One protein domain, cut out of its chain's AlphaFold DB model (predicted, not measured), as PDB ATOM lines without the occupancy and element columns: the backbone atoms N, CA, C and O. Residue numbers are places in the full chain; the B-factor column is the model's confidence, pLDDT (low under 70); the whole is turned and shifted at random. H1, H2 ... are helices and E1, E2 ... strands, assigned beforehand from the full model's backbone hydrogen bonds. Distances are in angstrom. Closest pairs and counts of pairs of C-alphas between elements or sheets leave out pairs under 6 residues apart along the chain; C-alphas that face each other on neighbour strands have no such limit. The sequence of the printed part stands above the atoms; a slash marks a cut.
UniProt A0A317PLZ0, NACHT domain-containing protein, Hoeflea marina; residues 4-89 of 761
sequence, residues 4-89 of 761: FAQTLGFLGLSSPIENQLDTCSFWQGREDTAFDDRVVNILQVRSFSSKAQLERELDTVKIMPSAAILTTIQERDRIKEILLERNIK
ATOM      1  N   PHE A   4     -14.462 -30.151  -4.915       85.12
ATOM      2  CA  PHE A   4     -13.719 -30.675  -3.765       85.12
ATOM      3  C   PHE A   4     -14.534 -31.596  -2.836       85.12
ATOM      4  O   PHE A   4     -13.972 -32.473  -2.180       85.12
ATOM      5  N   ALA A   5     -15.864 -31.464  -2.779       86.06
ATOM      6  CA  ALA A   5     -16.694 -32.392  -2.009       86.06
ATOM      7  C   ALA A   5     -16.634 -33.818  -2.583       86.06
ATOM      8  O   ALA A   5     -16.721 -34.781  -1.818       86.06
ATOM      9  N   GLN A   6     -16.425 -33.962  -3.898       85.50
ATOM     10  CA  GLN A   6     -16.181 -35.263  -4.521       85.50
ATOM     11  C   GLN A   6     -14.825 -35.830  -4.098       85.50
ATOM     12  O   GLN A   6     -14.750 -37.003  -3.740       85.50
ATOM     13  N   THR A   7     -13.779 -34.994  -4.017       86.25
ATOM     14  CA  THR A   7     -12.480 -35.375  -3.431       86.25
ATOM     15  C   THR A   7     -12.652 -35.893  -2.004       86.25
ATOM     16  O   THR A   7     -12.153 -36.968  -1.676       86.25
ATOM     17  N   LEU A   8     -13.408 -35.189  -1.155       87.31
ATOM     18  CA  LEU A   8     -13.683 -35.622   0.222       87.31
ATOM     19  C   LEU A   8     -14.482 -36.935   0.274       87.31
ATOM     20  O   LEU A   8     -14.140 -37.827   1.050       87.31
ATOM     21  N   GLY A   9     -15.485 -37.103  -0.588       85.56
ATOM     22  CA  GLY A   9     -16.214 -38.367  -0.721       85.56
ATOM     23  C   GLY A   9     -15.307 -39.514  -1.175       85.56
ATOM     24  O   GLY A   9     -15.367 -40.619  -0.636       85.56
ATOM     25  N   PHE A  10     -14.384 -39.249  -2.103       83.12
ATOM     26  CA  PHE A  10     -13.398 -40.229  -2.557       83.12
ATOM     27  C   PHE A  10     -12.445 -40.661  -1.436       83.12
ATOM     28  O   PHE A  10     -12.018 -41.823  -1.418       83.12
ATOM     29  N   LEU A  11     -12.172 -39.755  -0.491       82.81
ATOM     30  CA  LEU A  11     -11.415 -40.000   0.738       82.81
ATOM     31  C   LEU A  11     -12.192 -40.768   1.813       82.81
ATOM     32  O   LEU A  11     -11.588 -41.145   2.814       82.81
ATOM     33  N   GLY A  12     -13.486 -41.024   1.610       85.44
ATOM     34  CA  GLY A  12     -14.341 -41.701   2.585       85.44
ATOM     35  C   GLY A  12     -14.882 -40.780   3.679       85.44
ATOM     36  O   GLY A  12     -15.291 -41.270   4.728       85.44
ATOM     37  N   LEU A  13     -14.879 -39.459   3.462       87.31
ATOM     38  CA  LEU A  13     -15.489 -38.514   4.393       87.31
ATOM     39  C   LEU A  13     -16.976 -38.346   4.088       87.31
ATOM     40  O   LEU A  13     -17.361 -37.933   2.993       87.31
ATOM     41  N   SER A  14     -17.808 -38.633   5.085       87.38
ATOM     42  CA  SER A  14     -19.253 -38.465   5.027       87.38
ATOM     43  C   SER A  14     -19.667 -37.101   5.598       87.38
ATOM     44  O   SER A  14     -19.036 -36.545   6.504       87.38
ATOM     45  N   SER A  15     -20.743 -36.538   5.037       87.56
ATOM     46  CA  SER A  15     -21.375 -35.280   5.472       87.56
ATOM     47  C   SER A  15     -20.415 -34.085   5.676       87.56
ATOM     48  O   SER A  15     -20.440 -33.472   6.747       87.56
ATOM     49  N   PRO A  16     -19.561 -33.736   4.692       88.31
ATOM     50  CA  PRO A  16     -18.612 -32.640   4.849       88.31
ATOM     51  C   PRO A  16     -19.332 -31.283   4.954       88.31
ATOM     52  O   PRO A  16     -20.191 -30.954   4.135       88.31
ATOM     53  N   ILE A  17     -18.962 -30.486   5.957       88.81
ATOM     54  CA  ILE A  17     -19.445 -29.115   6.172       88.81
ATOM     55  C   ILE A  17     -18.319 -28.145   5.812       88.81
ATOM     56  O   ILE A  17     -17.233 -28.222   6.388       88.81
ATOM     57  N   GLU A  18     -18.588 -27.234   4.876       92.50
ATOM     58  CA  GLU A  18     -17.649 -26.207   4.414       92.50
ATOM     59  C   GLU A  18     -17.839 -24.893   5.177       92.50
ATOM     60  O   GLU A  18     -18.943 -24.353   5.247       92.50
ATOM     61  N   ASN A  19     -16.744 -24.340   5.692       90.25
ATOM     62  CA  ASN A  19     -16.647 -22.955   6.134       90.25
ATOM     63  C   ASN A  19     -15.697 -22.211   5.189       90.25
ATOM     64  O   ASN A  19     -14.476 -22.372   5.260       90.25
ATOM     65  N   GLN A  20     -16.272 -21.425   4.283       90.94
ATOM     66  CA  GLN A  20     -15.543 -20.753   3.213       90.94
ATOM     67  C   GLN A  20     -14.838 -19.476   3.708       90.94
ATOM     68  O   GLN A  20     -15.451 -18.651   4.383       90.94
ATOM     69  N   LEU A  21     -13.568 -19.306   3.332       89.06
ATOM     70  CA  LEU A  21     -12.765 -18.082   3.481       89.06
ATOM     71  C   LEU A  21     -12.311 -17.598   2.086       89.06
ATOM     72  O   LEU A  21     -12.655 -18.233   1.082       89.06
ATOM     73  N   ASP A  22     -11.573 -16.486   1.981       86.06
ATOM     74  CA  ASP A  22     -11.219 -15.926   0.662       86.06
ATOM     75  C   ASP A  22     -10.204 -16.819  -0.084       86.06
ATOM     76  O   ASP A  22     -10.435 -17.186  -1.237       86.06
ATOM     77  N   THR A  23      -9.111 -17.228   0.567       85.44
ATOM     78  CA  THR A  23      -8.054 -18.083  -0.019       85.44
ATOM     79  C   THR A  23      -8.198 -19.562   0.318       85.44
ATOM     80  O   THR A  23      -7.754 -20.431  -0.439       85.44
ATOM     81  N   CYS A  24      -8.848 -19.881   1.436       89.56
ATOM     82  CA  CYS A  24      -8.992 -21.253   1.913       89.56
ATOM     83  C   CYS A  24     -10.437 -21.620   2.271       89.56
ATOM     84  O   CYS A  24     -11.369 -20.823   2.195       89.56
ATOM     85  N   SER A  25     -10.672 -22.889   2.572       90.12
ATOM     86  CA  SER A  25     -11.955 -23.397   3.050       90.12
ATOM     87  C   SER A  25     -11.690 -24.450   4.106       90.12
ATOM     88  O   SER A  25     -10.822 -25.307   3.944       90.12
ATOM     89  N   PHE A  26     -12.392 -24.353   5.225       89.75
ATOM     90  CA  PHE A  26     -12.255 -25.298   6.319       89.75
ATOM     91  C   PHE A  26     -13.379 -26.320   6.244       89.75
ATOM     92  O   PHE A  26     -14.555 -25.966   6.294       89.75
ATOM     93  N   TRP A  27     -13.003 -27.584   6.154       90.12
ATOM     94  CA  TRP A  27     -13.915 -28.700   5.993       90.12
ATOM     95  C   TRP A  27     -13.930 -29.548   7.253       90.12
ATOM     96  O   TRP A  27     -12.880 -29.976   7.733       90.12
ATOM     97  N   GLN A  28     -15.125 -29.821   7.766       88.50
ATOM     98  CA  GLN A  28     -15.339 -30.755   8.866       88.50
ATOM     99  C   GLN A  28     -16.196 -31.915   8.364       88.50
ATOM    100  O   GLN A  28     -17.322 -31.702   7.924       88.50
ATOM    101  N   GLY A  29     -15.670 -33.135   8.423       86.81
ATOM    102  CA  GLY A  29     -16.374 -34.351   8.009       86.81
ATOM    103  C   GLY A  29     -16.238 -35.464   9.042       86.81
ATOM    104  O   GLY A  29     -15.511 -35.324  10.032       86.81
ATOM    105  N   ARG A  30     -16.941 -36.572   8.813       84.81
ATOM    106  CA  ARG A  30     -16.774 -37.808   9.585       84.81
ATOM    107  C   ARG A  30     -16.105 -38.861   8.715       84.81
ATOM    108  O   ARG A  30     -16.491 -39.042   7.568       84.81
ATOM    109  N   GLU A  31     -15.069 -39.499   9.240       82.25
ATOM    110  CA  GLU A  31     -14.452 -40.668   8.618       82.25
ATOM    111  C   GLU A  31     -15.133 -41.914   9.186       82.25
ATOM    112  O   GLU A  31     -15.020 -42.181  10.387       82.25
ATOM    113  N   ASP A  32     -15.851 -42.648   8.334       69.88
ATOM    114  CA  ASP A  32     -16.521 -43.891   8.719       69.88
ATOM    115  C   ASP A  32     -15.451 -44.975   8.920       69.88
ATOM    116  O   ASP A  32     -14.936 -45.568   7.966       69.88
ATOM    117  N   THR A  33     -15.077 -45.232  10.174       67.88
ATOM    118  CA  THR A  33     -14.185 -46.346  10.516       67.88
ATOM    119  C   THR A  33     -14.990 -47.545  11.009       67.88
ATOM    120  O   THR A  33     -16.119 -47.410  11.468       67.88
ATOM    121  N   ALA A  34     -14.403 -48.746  10.976       46.22
ATOM    122  CA  ALA A  34     -15.077 -49.969  11.425       46.22
ATOM    123  C   ALA A  34     -15.479 -49.974  12.921       46.22
ATOM    124  O   ALA A  34     -16.149 -50.908  13.357       46.22
ATOM    125  N   PHE A  35     -15.055 -48.975  13.710       41.72
ATOM    126  CA  PHE A  35     -15.205 -48.964  15.167       41.72
ATOM    127  C   PHE A  35     -15.697 -47.632  15.771       41.72
ATOM    128  O   PHE A  35     -16.152 -47.670  16.912       41.72
ATOM    129  N   ASP A  36     -15.626 -46.489  15.067       60.28
ATOM    130  CA  ASP A  36     -16.125 -45.180  15.546       60.28
ATOM    131  C   ASP A  36     -16.240 -44.120  14.419       60.28
ATOM    132  O   ASP A  36     -15.531 -44.201  13.409       60.28
ATOM    133  N   ASP A  37     -17.064 -43.089  14.634       71.69
ATOM    134  CA  ASP A  37     -17.172 -41.888  13.788       71.69
ATOM    135  C   ASP A  37     -16.102 -40.872  14.212       71.69
ATOM    136  O   ASP A  37     -16.283 -40.087  15.152       71.69
ATOM    137  N   ARG A  38     -14.967 -40.828  13.507       80.06
ATOM    138  CA  ARG A  38     -13.935 -39.829  13.812       80.06
ATOM    139  C   ARG A  38     -14.228 -38.522  13.083       80.06
ATOM    140  O   ARG A  38     -14.268 -38.478  11.858       80.06
ATOM    141  N   VAL A  39     -14.350 -37.424  13.831       81.56
ATOM    142  CA  VAL A  39     -14.400 -36.077  13.241       81.56
ATOM    143  C   VAL A  39     -13.024 -35.716  12.680       81.56
ATOM    144  O   VAL A  39     -12.033 -35.677  13.417       81.56
ATOM    145  N   VAL A  40     -12.970 -35.423  11.382       85.00
ATOM    146  CA  VAL A  40     -11.763 -35.002  10.668       85.00
ATOM    147  C   VAL A  40     -11.943 -33.565  10.193       85.00
ATOM    148  O   VAL A  40     -12.949 -33.221   9.576       85.00
ATOM    149  N   ASN A  41     -10.947 -32.730  10.488       86.50
ATOM    150  CA  ASN A  41     -10.878 -31.351  10.024       86.50
ATOM    151  C   ASN A  41      -9.799 -31.244   8.942       86.50
ATOM    152  O   ASN A  41      -8.662 -31.668   9.174       86.50
ATOM    153  N   ILE A  42     -10.144 -30.666   7.794       88.38
ATOM    154  CA  ILE A  42      -9.253 -30.471   6.648       88.38
ATOM    155  C   ILE A  42      -9.263 -28.999   6.262       88.38
ATOM    156  O   ILE A  42     -10.318 -28.404   6.061       88.38
ATOM    157  N   LEU A  43      -8.077 -28.417   6.111       89.88
ATOM    158  CA  LEU A  43      -7.932 -27.123   5.455       89.88
ATOM    159  C   LEU A  43      -7.730 -27.332   3.951       89.88
ATOM    160  O   LEU A  43      -6.757 -27.962   3.553       89.88
ATOM    161  N   GLN A  44      -8.599 -26.776   3.120       91.44
ATOM    162  CA  GLN A  44      -8.408 -26.683   1.675       91.44
ATOM    163  C   GLN A  44      -7.828 -25.310   1.331       91.44
ATOM    164  O   GLN A  44      -8.446 -24.300   1.654       91.44
ATOM    165  N   VAL A  45      -6.683 -25.243   0.652       88.19
ATOM    166  CA  VAL A  45      -6.161 -23.972   0.112       88.19
ATOM    167  C   VAL A  45      -6.466 -23.906  -1.382       88.19
ATOM    168  O   VAL A  45      -5.939 -24.710  -2.155       88.19
ATOM    169  N   ARG A  46      -7.341 -22.970  -1.771       86.94
ATOM    170  CA  ARG A  46      -7.924 -22.869  -3.123       86.94
ATOM    171  C   ARG A  46      -7.194 -21.890  -4.024       86.94
ATOM    172  O   ARG A  46      -7.113 -22.118  -5.220       86.94
ATOM    173  N   SER A  47      -6.668 -20.816  -3.452       86.81
ATOM    174  CA  SER A  47      -5.912 -19.794  -4.170       86.81
ATOM    175  C   SER A  47      -4.837 -19.213  -3.259       86.81
ATOM    176  O   SER A  47      -4.897 -19.353  -2.036       86.81
ATOM    177  N   PHE A  48      -3.835 -18.564  -3.847       85.88
ATOM    178  CA  PHE A  48      -2.792 -17.895  -3.081       85.88
ATOM    179  C   PHE A  48      -2.413 -16.561  -3.716       85.88
ATOM    180  O   PHE A  48      -1.779 -16.502  -4.761       85.88
ATOM    181  N   SER A  49      -2.791 -15.474  -3.048       87.75
ATOM    182  CA  SER A  49      -2.448 -14.107  -3.450       87.75
ATOM    183  C   SER A  49      -1.198 -13.588  -2.730       87.75
ATOM    184  O   SER A  49      -0.372 -12.892  -3.317       87.75
ATOM    185  N   SER A  50      -1.056 -13.883  -1.431       91.94
ATOM    186  CA  SER A  50       0.070 -13.453  -0.601       91.94
ATOM    187  C   SER A  50       0.156 -14.235   0.713       91.94
ATOM    188  O   SER A  50      -0.863 -14.643   1.276       91.94
ATOM    189  N   LYS A  51       1.375 -14.342   1.268       93.06
ATOM    190  CA  LYS A  51       1.623 -14.928   2.599       93.06
ATOM    191  C   LYS A  51       0.768 -14.260   3.684       93.06
ATOM    192  O   LYS A  51       0.091 -14.949   4.435       93.06
ATOM    193  N   ALA A  52       0.730 -12.925   3.703       94.25
ATOM    194  CA  ALA A  52       0.005 -12.156   4.714       94.25
ATOM    195  C   ALA A  52      -1.522 -12.334   4.652       94.25
ATOM    196  O   ALA A  52      -2.205 -12.165   5.659       94.25
ATOM    197  N   GLN A  53      -2.097 -12.624   3.480       92.75
ATOM    198  CA  GLN A  53      -3.523 -12.941   3.388       92.75
ATOM    199  C   GLN A  53      -3.816 -14.334   3.944       92.75
ATOM    200  O   GLN A  53      -4.672 -14.451   4.816       92.75
ATOM    201  N   LEU A  54      -3.060 -15.348   3.508       92.25
ATOM    202  CA  LEU A  54      -3.223 -16.715   3.999       92.25
ATOM    203  C   LEU A  54      -3.042 -16.780   5.524       92.25
ATOM    204  O   LEU A  54      -3.868 -17.356   6.219       92.25
ATOM    205  N   GLU A  55      -2.014 -16.128   6.069       92.94
ATOM    206  CA  GLU A  55      -1.786 -16.070   7.519       92.94
ATOM    207  C   GLU A  55      -2.948 -15.427   8.281       92.94
ATOM    208  O   GLU A  55      -3.372 -15.974   9.297       92.94
ATOM    209  N   ARG A  56      -3.500 -14.314   7.774       93.94
ATOM    210  CA  ARG A  56      -4.667 -13.659   8.385       93.94
ATOM    211  C   ARG A  56      -5.884 -14.575   8.415       93.94
ATOM    212  O   ARG A  56      -6.592 -14.587   9.414       93.94
ATOM    213  N   GLU A  57      -6.133 -15.324   7.345       92.50
ATOM    214  CA  GLU A  57      -7.232 -16.291   7.301       92.50
ATOM    215  C   GLU A  57      -7.008 -17.455   8.267       92.50
ATOM    216  O   GLU A  57      -7.922 -17.808   9.011       92.50
ATOM    217  N   LEU A  58      -5.790 -17.997   8.333       90.56
ATOM    218  CA  LEU A  58      -5.436 -19.050   9.290       90.56
ATOM    219  C   LEU A  58      -5.621 -18.596  10.744       90.56
ATOM    220  O   LEU A  58      -6.074 -19.385  11.570       90.56
ATOM    221  N   ASP A  59      -5.349 -17.325  11.054       92.38
ATOM    222  CA  ASP A  59      -5.565 -16.755  12.392       92.38
ATOM    223  C   ASP A  59      -7.058 -16.683  12.784       92.38
ATOM    224  O   ASP A  59      -7.382 -16.606  13.971       92.38
ATOM    225  N   THR A  60      -7.987 -16.754  11.819       91.06
ATOM    226  CA  THR A  60      -9.436 -16.819  12.101       91.06
ATOM    227  C   THR A  60      -9.926 -18.225  12.467       91.06
ATOM    228  O   THR A  60     -11.020 -18.381  13.024       91.06
ATOM    229  N   VAL A  61      -9.126 -19.262  12.197       87.25
ATOM    230  CA  VAL A  61      -9.496 -20.664  12.421       87.25
ATOM    231  C   VAL A  61      -9.284 -21.033  13.892       87.25
ATOM    232  O   VAL A  61      -8.162 -21.162  14.374       87.25
ATOM    233  N   LYS A  62     -10.382 -21.257  14.626       86.00
ATOM    234  CA  LYS A  62     -10.348 -21.557  16.073       86.00
ATOM    235  C   LYS A  62      -9.616 -22.855  16.428       86.00
ATOM    236  O   LYS A  62      -9.014 -22.943  17.494       86.00
ATOM    237  N   ILE A  63      -9.732 -23.877  15.579       86.56
ATOM    238  CA  ILE A  63      -9.114 -25.191  15.773       86.56
ATOM    239  C   ILE A  63      -8.332 -25.512  14.508       86.56
ATOM    240  O   ILE A  63      -8.920 -25.866  13.488       86.56
ATOM    241  N   MET A  64      -7.010 -25.381  14.582       87.75
ATOM    242  CA  MET A  64      -6.156 -25.685  13.440       87.75
ATOM    243  C   MET A  64      -6.215 -27.181  13.103       87.75
ATOM    244  O   MET A  64      -6.041 -28.019  13.996       87.75
ATOM    245  N   PRO A  65      -6.466 -27.541  11.834       87.75
ATOM    246  CA  PRO A  65      -6.513 -28.931  11.425       87.75
ATOM    247  C   PRO A  65      -5.108 -29.536  11.411       87.75
ATOM    248  O   PRO A  65      -4.110 -28.864  11.166       87.75
ATOM    249  N   SER A  66      -5.019 -30.845  11.643       83.81
ATOM    250  CA  SER A  66      -3.746 -31.570  11.552       83.81
ATOM    251  C   SER A  66      -3.291 -31.816  10.110       83.81
ATOM    252  O   SER A  66      -2.143 -32.218   9.903       83.81
ATOM    253  N   ALA A  67      -4.192 -31.624   9.141       88.12
ATOM    254  CA  ALA A  67      -3.952 -31.849   7.725       88.12
ATOM    255  C   ALA A  67      -4.500 -30.705   6.859       88.12
ATOM    256  O   ALA A  67      -5.567 -30.151   7.142       88.12
ATOM    257  N   ALA A  68      -3.783 -30.396   5.783       86.00
ATOM    258  CA  ALA A  68      -4.204 -29.483   4.733       86.00
ATOM    259  C   ALA A  68      -4.052 -30.137   3.355       86.00
ATOM    260  O   ALA A  68      -3.130 -30.926   3.132       86.00
ATOM    261  N   ILE A  69      -4.961 -29.783   2.449       87.19
ATOM    262  CA  ILE A  69      -4.980 -30.203   1.052       87.19
ATOM    263  C   ILE A  69      -4.846 -28.961   0.176       87.19
ATOM    264  O   ILE A  69      -5.636 -28.018   0.278       87.19
ATOM    265  N   LEU A  70      -3.834 -28.961  -0.683       85.44
ATOM    266  CA  LEU A  70      -3.615 -27.899  -1.661       85.44
ATOM    267  C   LEU A  70      -4.353 -28.251  -2.953       85.44
ATOM    268  O   LEU A  70      -3.980 -29.219  -3.617       85.44
ATOM    269  N   THR A  71      -5.382 -27.478  -3.309       83.06
ATOM    270  CA  THR A  71      -6.082 -27.629  -4.601       83.06
ATOM    271  C   THR A  71      -5.571 -26.644  -5.644       83.06
ATOM    272  O   THR A  71      -5.733 -26.881  -6.832       83.06
ATOM    273  N   THR A  72      -4.908 -25.562  -5.223       80.19
ATOM    274  CA  THR A  72      -4.221 -24.651  -6.146       80.19
ATOM    275  C   THR A  72      -2.913 -25.245  -6.670       80.19
ATOM    276  O   THR A  72      -2.189 -25.936  -5.945       80.19
ATOM    277  N   ILE A  73      -2.587 -24.946  -7.928       79.88
ATOM    278  CA  ILE A  73      -1.264 -25.181  -8.527       79.88
ATOM    279  C   ILE A  73      -0.278 -24.030  -8.274       79.88
ATOM    280  O   ILE A  73       0.924 -24.188  -8.470       79.88
ATOM    281  N   GLN A  74      -0.753 -22.868  -7.820       82.38
ATOM    282  CA  GLN A  74       0.090 -21.689  -7.629       82.38
ATOM    283  C   GLN A  74       0.871 -21.786  -6.316       82.38
ATOM    284  O   GLN A  74       0.287 -22.025  -5.265       82.38
ATOM    285  N   GLU A  75       2.188 -21.553  -6.367       85.00
ATOM    286  CA  GLU A  75       3.041 -21.368  -5.177       85.00
ATOM    287  C   GLU A  75       2.939 -22.516  -4.141       85.00
ATOM    288  O   GLU A  75       3.105 -22.290  -2.942       85.00
ATOM    289  N   ARG A  76       2.682 -23.761  -4.583       88.56
ATOM    290  CA  ARG A  76       2.464 -24.937  -3.711       88.56
ATOM    291  C   ARG A  76       3.548 -25.106  -2.647       88.56
ATOM    292  O   ARG A  76       3.221 -25.291  -1.477       88.56
ATOM    293  N   ASP A  77       4.817 -24.986  -3.033       88.94
ATOM    294  CA  ASP A  77       5.956 -25.106  -2.113       88.94
ATOM    295  C   ASP A  77       5.924 -24.029  -1.026       88.94
ATOM    296  O   ASP A  77       6.053 -24.321   0.163       88.94
ATOM    297  N   ARG A  78       5.649 -22.783  -1.411       90.69
ATOM    298  CA  ARG A  78       5.564 -21.655  -0.483       90.69
ATOM    299  C   ARG A  78       4.364 -21.768   0.451       90.69
ATOM    300  O   ARG A  78       4.475 -21.470   1.638       90.69
ATOM    301  N   ILE A  79       3.215 -22.206  -0.060       90.56
ATOM    302  CA  ILE A  79       2.036 -22.480   0.769       90.56
ATOM    303  C   ILE A  79       2.366 -23.591   1.768       90.56
ATOM    304  O   ILE A  79       2.069 -23.461   2.954       90.56
ATOM    305  N   LYS A  80       3.024 -24.661   1.313       92.44
ATOM    306  CA  LYS A  80       3.444 -25.781   2.158       92.44
ATOM    307  C   LYS A  80       4.366 -25.326   3.284       92.44
ATOM    308  O   LYS A  80       4.130 -25.711   4.427       92.44
ATOM    309  N   GLU A  81       5.339 -24.463   3.001       93.50
ATOM    310  CA  GLU A  81       6.188 -23.836   4.022       93.50
ATOM    311  C   GLU A  81       5.363 -23.059   5.059       93.50
ATOM    312  O   GLU A  81       5.500 -23.310   6.257       93.50
ATOM    313  N   ILE A  82       4.446 -22.188   4.620       92.56
ATOM    314  CA  ILE A  82       3.588 -21.390   5.519       92.56
ATOM    315  C   ILE A  82       2.730 -22.293   6.417       92.56
ATOM    316  O   ILE A  82       2.599 -22.054   7.618       92.56
ATOM    317  N   LEU A  83       2.135 -23.347   5.860       92.75
ATOM    318  CA  LEU A  83       1.286 -24.268   6.618       92.75
ATOM    319  C   LEU A  83       2.096 -25.090   7.634       92.75
ATOM    320  O   LEU A  83       1.633 -25.306   8.758       92.75
ATOM    321  N   LEU A  84       3.318 -25.495   7.278       92.19
ATOM    322  CA  LEU A  84       4.241 -26.180   8.188       92.19
ATOM    323  C   LEU A  84       4.691 -25.263   9.336       92.19
ATOM    324  O   LEU A  84       4.699 -25.706  10.487       92.19
ATOM    325  N   GLU A  85       4.976 -23.981   9.066       94.62
ATOM    326  CA  GLU A  85       5.267 -22.960  10.093       94.62
ATOM    327  C   GLU A  85       4.110 -22.809  11.098       94.62
ATOM    328  O   GLU A  85       4.324 -22.526  12.279       94.62
ATOM    329  N   ARG A  86       2.874 -23.060  10.656       92.31
ATOM    330  CA  ARG A  86       1.659 -23.032  11.487       92.31
ATOM    331  C   ARG A  86       1.318 -24.380  12.137       92.31
ATOM    332  O   ARG A  86       0.202 -24.560  12.621       92.31
ATOM    333  N   ASN A  87       2.279 -25.304  12.223       92.19
ATOM    334  CA  ASN A  87       2.154 -26.635  12.838       92.19
ATOM    335  C   ASN A  87       1.152 -27.588  12.157       92.19
ATOM    336  O   ASN A  87       0.739 -28.583  12.765       92.19
ATOM    337  N   ILE A  88       0.780 -27.347  10.898       91.56
ATOM    338  CA  ILE A  88      -0.018 -28.303  10.125       91.56
ATOM    339  C   ILE A  88       0.925 -29.407   9.649       91.56
ATOM    340  O   ILE A  88       1.693 -29.243   8.709       91.56
ATOM    341  N   LYS A  89       0.894 -30.549  10.344       88.69
ATOM    342  CA  LYS A  89       1.891 -31.623  10.186       88.69
ATOM    343  C   LYS A  89       1.840 -32.321   8.831       88.69
ATOM    344  O   LYS A  89       2.838 -32.901   8.412       88.69
TER     345      LYS A  89
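What this domain is: This is residues 4 to 89 of the 761 residues of the protein "NACHT domain-containing protein" of Hoeflea marina (UniProt A0A317PLZ0). A strongly twisted sheet of four strands has a short helix, H1, over one face near the E1 edge and another helix, H3, over E4 on the opposite face. H2 sits at the end of the sheet away from the turn between E2 and E3, where it only grazes the sheet. The printed part has 86 residues, with three named helices and four named strands in the order H1 E1 E2 E3 H2 E4 H3, and its class is mixed, helices and strands. The sheet runs E1 E2 E3 E4 and is mixed, antiparallel but for the parallel pair E3 and E4. The whole is compact, with a radius of gyration of the C-alphas of 13.0 A, and elongated, spanning 40 by 23 by 20 A.

Where its parts are: H1 is residues 4 to 10, 9.6 A long, beginning at C-alpha 4 (-13.719, -30.675, -3.765). E1, residues 13 to 20, is 17.8 A long and bends by 53 degrees at residue 16. E2, residues 24 to 32, measures 24.8 A, and E3, residues 37 to 45, measures 25.1 A, beginning at C-alpha 37 (-17.172, -41.888, 13.788). H2 is residues 51 to 60, 14.7 A; E4 is residues 67 to 70, 10.2 A. H3, residues 76 to 85, is 14.2 A long and ends at C-alpha 85 (5.267, -22.960, 10.093).

How they stand to each other: E1, E2 and E3 form a meander, each strand the antiparallel neighbour of the one before, in two hairpins. N 17 and O 28 are 2.8 A apart between E1 and E2, and N 27 and O 42 are 2.8 A apart between E2 and E3, both within hydrogen-bond range. E3, H2 and E4 make a strand-helix-strand unit, two parallel neighbour strands with a helix between, and its crossover is right-handed; N 69 and O 43 are 2.8 A apart. H1 and H3 lie on opposite faces, giving three layers. H1 has a height over the sheet of 7.8 A and only just lies over E2, with 3 of its C-alphas; its closest C-alpha pair with E1 is Ala 5 and Pro 16, 7.1 A. H3, at a height over the sheet of 9.8 A, lies over E4 and runs along the strands, at 17 degrees to E4 on the local plane. H2 grazes the sheet with residues 54 to 58. H2 and H3 only just touch, with 3 pairs of C-alphas within 8 A, the closest being Lys 51 and Ile 82 at 7.4 A. Every O i to N i+4 pair is within hydrogen-bond range in H1 and H3, and 5 of 6 in H2.

The domain as a whole: The two C-alphas farthest apart, those of Phe 35 and Ser 50, are 41.7 A apart. The printed part has no cut and no long link; the link from H2 to E4 is short and the others are tight. Mean pLDDT of the printed part is 86.2, and residues 32 to 36 are under 70.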